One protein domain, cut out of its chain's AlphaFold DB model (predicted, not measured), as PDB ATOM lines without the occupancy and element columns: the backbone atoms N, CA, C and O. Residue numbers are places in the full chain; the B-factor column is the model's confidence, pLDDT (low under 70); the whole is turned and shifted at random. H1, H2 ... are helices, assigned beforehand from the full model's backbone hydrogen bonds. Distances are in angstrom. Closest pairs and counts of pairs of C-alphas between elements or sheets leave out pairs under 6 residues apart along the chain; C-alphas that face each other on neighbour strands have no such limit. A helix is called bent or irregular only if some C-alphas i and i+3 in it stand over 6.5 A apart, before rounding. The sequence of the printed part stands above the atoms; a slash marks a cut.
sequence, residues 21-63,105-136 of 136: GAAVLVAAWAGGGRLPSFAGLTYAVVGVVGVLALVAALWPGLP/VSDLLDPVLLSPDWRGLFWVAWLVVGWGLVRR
ATOM      1  N   GLY A  21       3.717  -4.241 -55.591       87.06
ATOM      2  CA  GLY A  21       5.036  -4.842 -55.802       87.06
ATOM      3  C   GLY A  21       6.159  -3.806 -55.727       87.06
ATOM      4  O   GLY A  21       7.135  -4.009 -55.011       87.06
ATOM      5  N   ALA A  22       5.992  -2.656 -56.384       90.06
ATOM      6  CA  ALA A  22       6.941  -1.551 -56.299       90.06
ATOM      7  C   ALA A  22       7.078  -1.016 -54.863       90.06
ATOM      8  O   ALA A  22       8.196  -0.814 -54.399       90.06
ATOM      9  N   ALA A  23       5.969  -0.846 -54.139       89.94
ATOM     10  CA  ALA A  23       5.995  -0.404 -52.745       89.94
ATOM     11  C   ALA A  23       6.757  -1.386 -51.841       89.94
ATOM     12  O   ALA A  23       7.551  -0.955 -51.009       89.94
ATOM     13  N   VAL A  24       6.577  -2.695 -52.041       89.62
ATOM     14  CA  VAL A  24       7.317  -3.741 -51.317       89.62
ATOM     15  C   VAL A  24       8.815  -3.657 -51.612       89.62
ATOM     16  O   VAL A  24       9.616  -3.704 -50.683       89.62
ATOM     17  N   LEU A  25       9.210  -3.482 -52.877       92.19
ATOM     18  CA  LEU A  25      10.625  -3.360 -53.247       92.19
ATOM     19  C   LEU A  25      11.263  -2.088 -52.674       92.19
ATOM     20  O   LEU A  25      12.378  -2.144 -52.163       92.19
ATOM     21  N   VAL A  26      10.550  -0.959 -52.700       92.06
ATOM     22  CA  VAL A  26      11.017   0.293 -52.084       92.06
ATOM     23  C   VAL A  26      11.140   0.140 -50.570       92.06
ATOM     24  O   VAL A  26      12.144   0.557 -49.998       92.06
ATOM     25  N   ALA A  27      10.161  -0.493 -49.918       88.19
ATOM     26  CA  ALA A  27      10.208  -0.760 -48.485       88.19
ATOM     27  C   ALA A  27      11.366  -1.699 -48.114       88.19
ATOM     28  O   ALA A  27      12.032  -1.467 -47.111       88.19
ATOM     29  N   ALA A  28      11.648  -2.714 -48.933       87.38
ATOM     30  CA  ALA A  28      12.771  -3.623 -48.731       87.38
ATOM     31  C   ALA A  28      14.123  -2.931 -48.927       87.38
ATOM     32  O   ALA A  28      15.026  -3.113 -48.114       87.38
ATOM     33  N   TRP A  29      14.251  -2.087 -49.953       91.38
ATOM     34  CA  TRP A  29      15.448  -1.279 -50.164       91.38
ATOM     35  C   TRP A  29      15.683  -0.306 -49.005       91.38
ATOM     36  O   TRP A  29      16.779  -0.248 -48.450       91.38
ATOM     37  N   ALA A  30      14.642   0.427 -48.599       88.69
ATOM     38  CA  ALA A  30      14.725   1.411 -47.527       88.69
ATOM     39  C   ALA A  30      14.961   0.750 -46.163       88.69
ATOM     40  O   ALA A  30      15.856   1.165 -45.434       88.69
ATOM     41  N   GLY A  31      14.205  -0.295 -45.825       86.88
ATOM     42  CA  GLY A  31      14.373  -1.042 -44.580       86.88
ATOM     43  C   GLY A  31      15.726  -1.742 -44.522       86.88
ATOM     44  O   GLY A  31      16.453  -1.598 -43.544       86.88
ATOM     45  N   GLY A  32      16.104  -2.421 -45.605       83.75
ATOM     46  CA  GLY A  32      17.385  -3.103 -45.736       83.75
ATOM     47  C   GLY A  32      18.578  -2.157 -45.680       83.75
ATOM     48  O   GLY A  32      19.572  -2.485 -45.053       83.75
ATOM     49  N   GLY A  33      18.493  -0.976 -46.294       87.06
ATOM     50  CA  GLY A  33      19.612  -0.042 -46.341       87.06
ATOM     51  C   GLY A  33      19.697   0.908 -45.151       87.06
ATOM     52  O   GLY A  33      20.796   1.211 -44.695       87.06
ATOM     53  N   ARG A  34      18.563   1.374 -44.621       88.62
ATOM     54  CA  ARG A  34      18.518   2.490 -43.658       88.62
ATOM     55  C   ARG A  34      18.333   2.063 -42.213       88.62
ATOM     56  O   ARG A  34      18.589   2.872 -41.325       88.62
ATOM     57  N   LEU A  35      17.929   0.820 -41.956       86.75
ATOM     58  CA  LEU A  35      17.898   0.313 -40.590       86.75
ATOM     59  C   LEU A  35      19.305  -0.117 -40.145       86.75
ATOM     60  O   LEU A  35      20.041  -0.726 -40.928       86.75
ATOM     61  N   PRO A  36      19.706   0.170 -38.899       83.81
ATOM     62  CA  PRO A  36      20.994  -0.279 -38.385       83.81
ATOM     63  C   PRO A  36      21.089  -1.814 -38.382       83.81
ATOM     64  O   PRO A  36      20.139  -2.510 -38.010       83.81
ATOM     65  N   SER A  37      22.232  -2.354 -38.816       79.75
ATOM     66  CA  SER A  37      22.513  -3.793 -38.701       79.75
ATOM     67  C   SER A  37      22.503  -4.209 -37.228       79.75
ATOM     68  O   SER A  37      22.959  -3.458 -36.371       79.75
ATOM     69  N   PHE A  38      21.971  -5.399 -36.941       76.19
ATOM     70  CA  PHE A  38      21.981  -6.022 -35.608       76.19
ATOM     71  C   PHE A  38      21.357  -5.197 -34.464       76.19
ATOM     72  O   PHE A  38      21.682  -5.393 -33.295       76.19
ATOM     73  N   ALA A  39      20.427  -4.292 -34.774       87.19
ATOM     74  CA  ALA A  39      19.726  -3.490 -33.775       87.19
ATOM     75  C   ALA A  39      18.364  -4.083 -33.388       87.19
ATOM     76  O   ALA A  39      17.638  -4.618 -34.228       87.19
ATOM     77  N   GLY A  40      17.957  -3.877 -32.129       91.12
ATOM     78  CA  GLY A  40      16.643  -4.293 -31.617       91.12
ATOM     79  C   GLY A  40      15.466  -3.782 -32.454       91.12
ATOM     80  O   GLY A  40      14.531  -4.534 -32.718       91.12
ATOM     81  N   LEU A  41      15.542  -2.538 -32.946       89.12
ATOM     82  CA  LEU A  41      14.524  -1.969 -33.838       89.12
ATOM     83  C   LEU A  41      14.399  -2.763 -35.146       89.12
ATOM     84  O   LEU A  41      13.289  -3.047 -35.587       89.12
ATOM     85  N   THR A  42      15.523  -3.143 -35.750       87.06
ATOM     86  CA  THR A  42      15.554  -3.917 -36.997       87.06
ATOM     87  C   THR A  42      14.921  -5.288 -36.793       87.06
ATOM     88  O   THR A  42      14.067  -5.691 -37.581       87.06
ATOM     89  N   TYR A  43      15.256  -5.968 -35.692       89.62
ATOM     90  CA  TYR A  43      14.623  -7.237 -35.330       89.62
ATOM     91  C   TYR A  43      13.123  -7.095 -35.075       89.62
ATOM     92  O   TYR A  43      12.351  -7.934 -35.532       89.62
ATOM     93  N   ALA A  44      12.691  -6.023 -34.403       91.25
ATOM     94  CA  ALA A  44      11.276  -5.759 -34.164       91.25
ATOM     95  C   ALA A  44      10.512  -5.538 -35.479       91.25
ATOM     96  O   ALA A  44       9.464  -6.144 -35.682       91.25
ATOM     97  N   VAL A  45      11.051  -4.730 -36.400       88.75
ATOM     98  CA  VAL A  45      10.438  -4.482 -37.717       88.75
ATOM     99  C   VAL A  45      10.330  -5.778 -38.519       88.75
ATOM    100  O   VAL A  45       9.243  -6.111 -38.989       88.75
ATOM    101  N   VAL A  46      11.425  -6.534 -38.645       86.88
ATOM    102  CA  VAL A  46      11.432  -7.816 -39.372       86.88
ATOM    103  C   VAL A  46      10.476  -8.817 -38.725       86.88
ATOM    104  O   VAL A  46       9.705  -9.466 -39.429       86.88
ATOM    105  N   GLY A  47      10.474  -8.907 -37.393       91.25
ATOM    106  CA  GLY A  47       9.584  -9.784 -36.639       91.25
ATOM    107  C   GLY A  47       8.111  -9.446 -36.858       91.25
ATOM    108  O   GLY A  47       7.324 -10.332 -37.182       91.25
ATOM    109  N   VAL A  48       7.737  -8.166 -36.766       93.56
ATOM    110  CA  VAL A  48       6.365  -7.705 -37.030       93.56
ATOM    111  C   VAL A  48       5.953  -8.020 -38.467       93.56
ATOM    112  O   VAL A  48       4.885  -8.591 -38.677       93.56
ATOM    113  N   VAL A  49       6.798  -7.716 -39.456       88.94
ATOM    114  CA  VAL A  49       6.518  -8.037 -40.865       88.94
ATOM    115  C   VAL A  49       6.350  -9.545 -41.064       88.94
ATOM    116  O   VAL A  49       5.404  -9.965 -41.726       88.94
ATOM    117  N   GLY A  50       7.215 -10.364 -40.459       87.69
ATOM    118  CA  GLY A  50       7.135 -11.823 -40.521       87.69
ATOM    119  C   GLY A  50       5.847 -12.374 -39.906       87.69
ATOM    120  O   GLY A  50       5.186 -13.212 -40.515       87.69
ATOM    121  N   VAL A  51       5.439 -11.857 -38.743       94.94
ATOM    122  CA  VAL A  51       4.173 -12.231 -38.093       94.94
ATOM    123  C   VAL A  51       2.979 -11.832 -38.956       94.94
ATOM    124  O   VAL A  51       2.093 -12.652 -39.174       94.94
ATOM    125  N   LEU A  52       2.959 -10.612 -39.496       92.38
ATOM    126  CA  LEU A  52       1.881 -10.160 -40.379       92.38
ATOM    127  C   LEU A  52       1.795 -11.012 -41.651       92.38
ATOM    128  O   LEU A  52       0.699 -11.399 -42.053       92.38
ATOM    129  N   ALA A  53       2.936 -11.347 -42.256       86.94
ATOM    130  CA  ALA A  53       2.996 -12.223 -43.421       86.94
ATOM    131  C   ALA A  53       2.491 -13.637 -43.098       86.94
ATOM    132  O   ALA A  53       1.728 -14.202 -43.878       86.94
ATOM    133  N   LEU A  54       2.856 -14.187 -41.936       89.44
ATOM    134  CA  LEU A  54       2.379 -15.490 -41.474       89.44
ATOM    135  C   LEU A  54       0.867 -15.479 -41.222       89.44
ATOM    136  O   LEU A  54       0.157 -16.357 -41.706       89.44
ATOM    137  N   VAL A  55       0.359 -14.469 -40.511       92.81
ATOM    138  CA  VAL A  55      -1.079 -14.302 -40.251       92.81
ATOM    139  C   VAL A  55      -1.851 -14.183 -41.563       92.81
ATOM    140  O   VAL A  55      -2.874 -14.845 -41.728       92.81
ATOM    141  N   ALA A  56      -1.346 -13.400 -42.519       87.69
ATOM    142  CA  ALA A  56      -1.930 -13.305 -43.850       87.69
ATOM    143  C   ALA A  56      -1.902 -14.663 -44.574       87.69
ATOM    144  O   ALA A  56      -2.928 -15.112 -45.067       87.69
ATOM    145  N   ALA A  57      -0.770 -15.371 -44.590       84.06
ATOM    146  CA  ALA A  57      -0.655 -16.673 -45.254       84.06
ATOM    147  C   ALA A  57      -1.622 -17.732 -44.687       84.06
ATOM    148  O   ALA A  57      -2.116 -18.590 -45.420       84.06
ATOM    149  N   LEU A  58      -1.921 -17.659 -43.388       89.62
ATOM    150  CA  LEU A  58      -2.868 -18.549 -42.716       89.62
ATOM    151  C   LEU A  58      -4.331 -18.100 -42.860       89.62
ATOM    152  O   LEU A  58      -5.237 -18.879 -42.555       89.62
ATOM    153  N   TRP A  59      -4.586 -16.887 -43.362       92.31
ATOM    154  CA  TRP A  59      -5.928 -16.324 -43.449       92.31
ATOM    155  C   TRP A  59      -6.814 -17.117 -44.434       92.31
ATOM    156  O   TRP A  59      -6.445 -17.270 -45.602       92.31
ATOM    157  N   PRO A  60      -8.006 -17.599 -44.025       82.06
ATOM    158  CA  PRO A  60      -8.842 -18.473 -44.861       82.06
ATOM    159  C   PRO A  60      -9.350 -17.829 -46.158       82.06
ATOM    160  O   PRO A  60      -9.670 -18.531 -47.112       82.06
ATOM    161  N   GLY A  61      -9.452 -16.499 -46.187       79.81
ATOM    162  CA  GLY A  61     -10.016 -15.739 -47.308       79.81
ATOM    163  C   GLY A  61      -9.036 -15.394 -48.432       79.81
ATOM    164  O   GLY A  61      -9.449 -14.758 -49.400       79.81
ATOM    165  N   LEU A  62      -7.752 -15.755 -48.317       78.38
ATOM    166  CA  LEU A  62      -6.757 -15.436 -49.341       78.38
ATOM    167  C   LEU A  62      -6.573 -16.594 -50.335       78.38
ATOM    168  O   LEU A  62      -6.484 -17.750 -49.915       78.38
ATOM    169  N   PRO A  63      -6.489 -16.308 -51.653       77.88
ATOM    170  CA  PRO A  63      -6.186 -17.323 -52.654       77.88
ATOM    171  C   PRO A  63      -4.855 -18.005 -52.330       77.88
ATOM    172  O   PRO A  63      -3.818 -17.345 -52.254       77.88
ATOM    173  N   VAL A 105      32.028 -17.355 -45.760       90.94
ATOM    174  CA  VAL A 105      31.171 -16.678 -46.741       90.94
ATOM    175  C   VAL A 105      30.580 -15.406 -46.142       90.94
ATOM    176  O   VAL A 105      30.368 -14.436 -46.870       90.94
ATOM    177  N   SER A 106      30.372 -15.379 -44.826       87.50
ATOM    178  CA  SER A 106      29.965 -14.168 -44.109       87.50
ATOM    179  C   SER A 106      30.994 -13.046 -44.279       87.50
ATOM    180  O   SER A 106      30.614 -11.958 -44.712       87.50
ATOM    181  N   ASP A 107      32.286 -13.333 -44.094       91.56
ATOM    182  CA  ASP A 107      33.366 -12.346 -44.274       91.56
ATOM    183  C   ASP A 107      33.412 -11.804 -45.710       91.56
ATOM    184  O   ASP A 107      33.612 -10.612 -45.948       91.56
ATOM    185  N   LEU A 108      33.179 -12.673 -46.699       91.69
ATOM    186  CA  LEU A 108      33.118 -12.265 -48.105       91.69
ATOM    187  C   LEU A 108      31.903 -11.376 -48.411       91.69
ATOM    188  O   LEU A 108      31.940 -10.576 -49.351       91.69
ATOM    189  N   LEU A 109      30.819 -11.515 -47.645       90.62
ATOM    190  CA  LEU A 109      29.592 -10.741 -47.811       90.62
ATOM    191  C   LEU A 109      29.585  -9.438 -47.007       90.62
ATOM    192  O   LEU A 109      28.795  -8.549 -47.337       90.62
ATOM    193  N   ASP A 110      30.464  -9.267 -46.024       90.19
ATOM    194  CA  ASP A 110      30.539  -8.060 -45.196       90.19
ATOM    195  C   ASP A 110      30.588  -6.746 -45.989       90.19
ATOM    196  O   ASP A 110      29.820  -5.839 -45.659       90.19
ATOM    197  N   PRO A 111      31.367  -6.597 -47.081       90.44
ATOM    198  CA  PRO A 111      31.356  -5.361 -47.867       90.44
ATOM    199  C   PRO A 111      29.967  -5.009 -48.425       90.44
ATOM    200  O   PRO A 111      29.606  -3.834 -48.534       90.44
ATOM    201  N   VAL A 112      29.172  -6.031 -48.756       88.25
ATOM    202  CA  VAL A 112      27.801  -5.887 -49.260       88.25
ATOM    203  C   VAL A 112      26.832  -5.617 -48.107       88.25
ATOM    204  O   VAL A 112      25.969  -4.751 -48.227       88.25
ATOM    205  N   LEU A 113      26.968  -6.335 -46.989       83.81
ATOM    206  CA  LEU A 113      26.043  -6.271 -45.855       83.81
ATOM    207  C   LEU A 113      26.254  -5.037 -44.969       83.81
ATOM    208  O   LEU A 113      25.292  -4.504 -44.416       83.81
ATOM    209  N   LEU A 114      27.487  -4.557 -44.838       87.38
ATOM    210  CA  LEU A 114      27.819  -3.377 -44.038       87.38
ATOM    211  C   LEU A 114      27.577  -2.075 -44.802       87.38
ATOM    212  O   LEU A 114      27.334  -1.040 -44.181       87.38
ATOM    213  N   SER A 115      27.591  -2.108 -46.136       90.38
ATOM    214  CA  SER A 115      27.243  -0.945 -46.949       90.38
ATOM    215  C   SER A 115      25.718  -0.763 -47.015       90.38
ATOM    216  O   SER A 115      25.015  -1.638 -47.529       90.38
ATOM    217  N   PRO A 116      25.172   0.382 -46.553       88.69
ATOM    218  CA  PRO A 116      23.737   0.668 -46.599       88.69
ATOM    219  C   PRO A 116      23.115   0.472 -47.986       88.69
ATOM    220  O   PRO A 116      22.047  -0.126 -48.114       88.69
ATOM    221  N   ASP A 117      23.786   0.947 -49.033       90.81
ATOM    222  CA  ASP A 117      23.228   0.930 -50.382       90.81
ATOM    223  C   ASP A 117      23.265  -0.477 -50.989       90.81
ATOM    224  O   ASP A 117      22.260  -0.931 -51.548       90.81
ATOM    225  N   TRP A 118      24.373  -1.203 -50.811       92.69
ATOM    226  CA  TRP A 118      24.502  -2.583 -51.288       92.69
ATOM    227  C   TRP A 118      23.574  -3.540 -50.553       92.69
ATOM    228  O   TRP A 118      22.940  -4.374 -51.194       92.69
ATOM    229  N   ARG A 119      23.404  -3.379 -49.240       90.06
ATOM    230  CA  ARG A 119      22.456  -4.173 -48.456       90.06
ATOM    231  C   ARG A 119      21.016  -3.939 -48.911       90.06
ATOM    232  O   ARG A 119      20.263  -4.894 -49.088       90.06
ATOM    233  N   GLY A 120      20.628  -2.685 -49.154       91.31
ATOM    234  CA  GLY A 120      19.311  -2.362 -49.711       91.31
ATOM    235  C   GLY A 120      19.090  -3.000 -51.088       91.31
ATOM    236  O   GLY A 120      18.047  -3.607 -51.334       91.31
ATOM    237  N   LEU A 121      20.079  -2.900 -51.983       94.00
ATOM    238  CA  LEU A 121      20.050  -3.524 -53.311       94.00
ATOM    239  C   LEU A 121      19.975  -5.053 -53.233       94.00
ATOM    240  O   LEU A 121      19.205  -5.665 -53.974       94.00
ATOM    241  N   PHE A 122      20.729  -5.660 -52.319       93.06
ATOM    242  CA  PHE A 122      20.713  -7.096 -52.072       93.06
ATOM    243  C   PHE A 122      19.308  -7.579 -51.707       93.06
ATOM    244  O   PHE A 122      18.820  -8.535 -52.306       93.06
ATOM    245  N   TRP A 123      18.604  -6.882 -50.810       90.69
ATOM    246  CA  TRP A 123      17.227  -7.235 -50.450       90.69
ATOM    247  C   TRP A 123      16.249  -7.125 -51.624       90.69
ATOM    248  O   TRP A 123      15.391  -7.993 -51.790       90.69
ATOM    249  N   VAL A 124      16.392  -6.106 -52.476       93.69
ATOM    250  CA  VAL A 124      15.594  -5.989 -53.709       93.69
ATOM    251  C   VAL A 124      15.858  -7.173 -54.634       93.69
ATOM    252  O   VAL A 124      14.913  -7.815 -55.092       93.69
ATOM    253  N   ALA A 125      17.131  -7.489 -54.887       94.44
ATOM    254  CA  ALA A 125      17.519  -8.611 -55.733       94.44
ATOM    255  C   ALA A 125      16.989  -9.939 -55.175       94.44
ATOM    256  O   ALA A 125      16.393 -10.722 -55.915       94.44
ATOM    257  N   TRP A 126      17.121 -10.151 -53.864       93.19
ATOM    258  CA  TRP A 126      16.625 -11.331 -53.165       93.19
ATOM    259  C   TRP A 126      15.118 -11.515 -53.342       93.19
ATOM    260  O   TRP A 126      14.664 -12.601 -53.696       93.19
ATOM    261  N   LEU A 127      14.334 -10.447 -53.170       92.06
ATOM    262  CA  LEU A 127      12.885 -10.505 -53.355       92.06
ATOM    263  C   LEU A 127      12.492 -10.766 -54.810       92.06
ATOM    264  O   LEU A 127      11.584 -11.555 -55.058       92.06
ATOM    265  N   VAL A 128      13.173 -10.148 -55.778       93.88
ATOM    266  CA  VAL A 128      12.895 -10.360 -57.207       93.88
ATOM    267  C   VAL A 128      13.219 -11.797 -57.623       93.88
ATOM    268  O   VAL A 128      12.397 -12.445 -58.279       93.88
ATOM    269  N   VAL A 129      14.387 -12.312 -57.230       93.50
ATOM    270  CA  VAL A 129      14.804 -13.691 -57.527       93.50
ATOM    271  C   VAL A 129      13.899 -14.686 -56.807       93.50
ATOM    272  O   VAL A 129      13.372 -15.594 -57.445       93.50
ATOM    273  N   GLY A 130      13.649 -14.479 -55.512       88.12
ATOM    274  CA  GLY A 130      12.777 -15.323 -54.699       88.12
ATOM    275  C   GLY A 130      11.353 -15.377 -55.244       88.12
ATOM    276  O   GLY A 130      10.811 -16.460 -55.446       88.12
ATOM    277  N   TRP A 131      10.772 -14.230 -55.602       87.94
ATOM    278  CA  TRP A 131       9.480 -14.184 -56.288       87.94
ATOM    279  C   TRP A 131       9.515 -14.941 -57.621       87.94
ATOM    280  O   TRP A 131       8.598 -15.695 -57.947       87.94
ATOM    281  N   GLY A 132      10.596 -14.770 -58.385       86.50
ATOM    282  CA  GLY A 132      10.839 -15.473 -59.638       86.50
ATOM    283  C   GLY A 132      10.933 -16.994 -59.502       86.50
ATOM    284  O   GLY A 132      10.566 -17.682 -60.457       86.50
ATOM    285  N   LEU A 133      11.404 -17.490 -58.354       81.69
ATOM    286  CA  LEU A 133      11.477 -18.908 -58.002       81.69
ATOM    287  C   LEU A 133      10.129 -19.444 -57.506       81.69
ATOM    288  O   LEU A 133       9.710 -20.497 -57.965       81.69
ATOM    289  N   VAL A 134       9.435 -18.715 -56.626       80.62
ATOM    290  CA  VAL A 134       8.172 -19.161 -56.001       80.62
ATOM    291  C   VAL A 134       6.993 -19.155 -56.978       80.62
ATOM    292  O   VAL A 134       6.060 -19.934 -56.822       80.62
ATOM    293  N   ARG A 135       7.008 -18.283 -57.992       77.69
ATOM    294  CA  ARG A 135       5.928 -18.210 -58.995       77.69
ATOM    295  C   ARG A 135       5.957 -19.325 -60.051       77.69
ATOM    296  O   ARG A 135       5.068 -19.338 -60.901       77.69
ATOM    297  N   ARG A 136       7.024 -20.128 -60.099       65.25
ATOM    298  CA  ARG A 136       7.212 -21.220 -61.068       65.25
ATOM    299  C   ARG A 136       6.722 -22.528 -60.472       65.25
ATOM    300  O   ARG A 136       6.175 -23.324 -61.262       65.25
TER     301      ARG A 136
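This is residues 21 to 63 and 105 to 136 of the 136 residues of an uncharacterized protein of Nonomuraea endophytica (UniProt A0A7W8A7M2). What shape does the backbone make? H1 and H4 pack on each other as a slanted pair running opposite ways, while H2 folds back loosely from the end of H1, its far part sticking out with residues 47 to 58. Short H3 makes a corner with H4 near the beginning of H4. What is it made of, and how large is it? The printed part has 75 residues with four named helices, in the order H1, H2, H3, H4, and no named strand; its class is all helix. It is only just loose, close to compact, with a radius of gyration of the C-alphas of 14.0 A and spans of 42 by 31 by 24 A.

Where do the first two helices run? H1 is residues 21 to 34, beginning at C-alpha 21 at (5.036, -4.842, -55.802), and is 19.6 A from first to last C-alpha. H2 is residues 40 to 58, from C-alpha 40 at (16.643, -4.293, -31.617), and is 26.6 A long. Where are the other two? H3 is residues 105 to 114, 14.0 A long, and irregular: C-alphas 108 and 111 are 7.1 A apart. H4 is residues 116 to 134, 26.9 A long, ending at C-alpha 134 at (8.172, -19.161, -56.001).

How does H1 stand to its neighbours in space? H1 and H4 touch, their closest C-alphas being those of Trp 29 and Gly 120, 4.0 A apart. Their lines stand at a steep tilt of 36 degrees, only just steep, and they run opposite ways. H1 and H2 are near each other, with their closest C-alphas 8.2 A apart. What does H3 meet? H3 and H4 touch only at the corner by their link, H4 with residues 118 to 122 alone; the closest C-alphas, those of Leu 113 and Arg 119, are 4.9 A apart. Their lines stand at a steep tilt of 63 degrees, opposite ways. Which helices stay apart? H1 and H3 are apart, as are H2 and H4, and H2 and H3. What do the N and O atoms show? In H1, H2 and H4 every O i to N i+4 pair is within hydrogen-bond range; in H3, 4 of 6 are.

How far does it reach? The two C-alphas farthest apart, those of Gly 61 and Asp 107, are 43.6 A apart. Residues 47 to 63, of which 47 to 58 belong to H2, stand free, and so do residues 129 to 136, of which 129 to 134 belong to H4. How do the links run? Those from H1 to H2 and from H3 to H4 are tight. The link from H2 to H3 is across the cut: residues 64 to 104 are not printed, and C-alphas 63 and 105 are 37.8 A apart. Where is confidence low? The mean pLDDT of the printed part is 88.2, and one residue, Arg 136, is under 70.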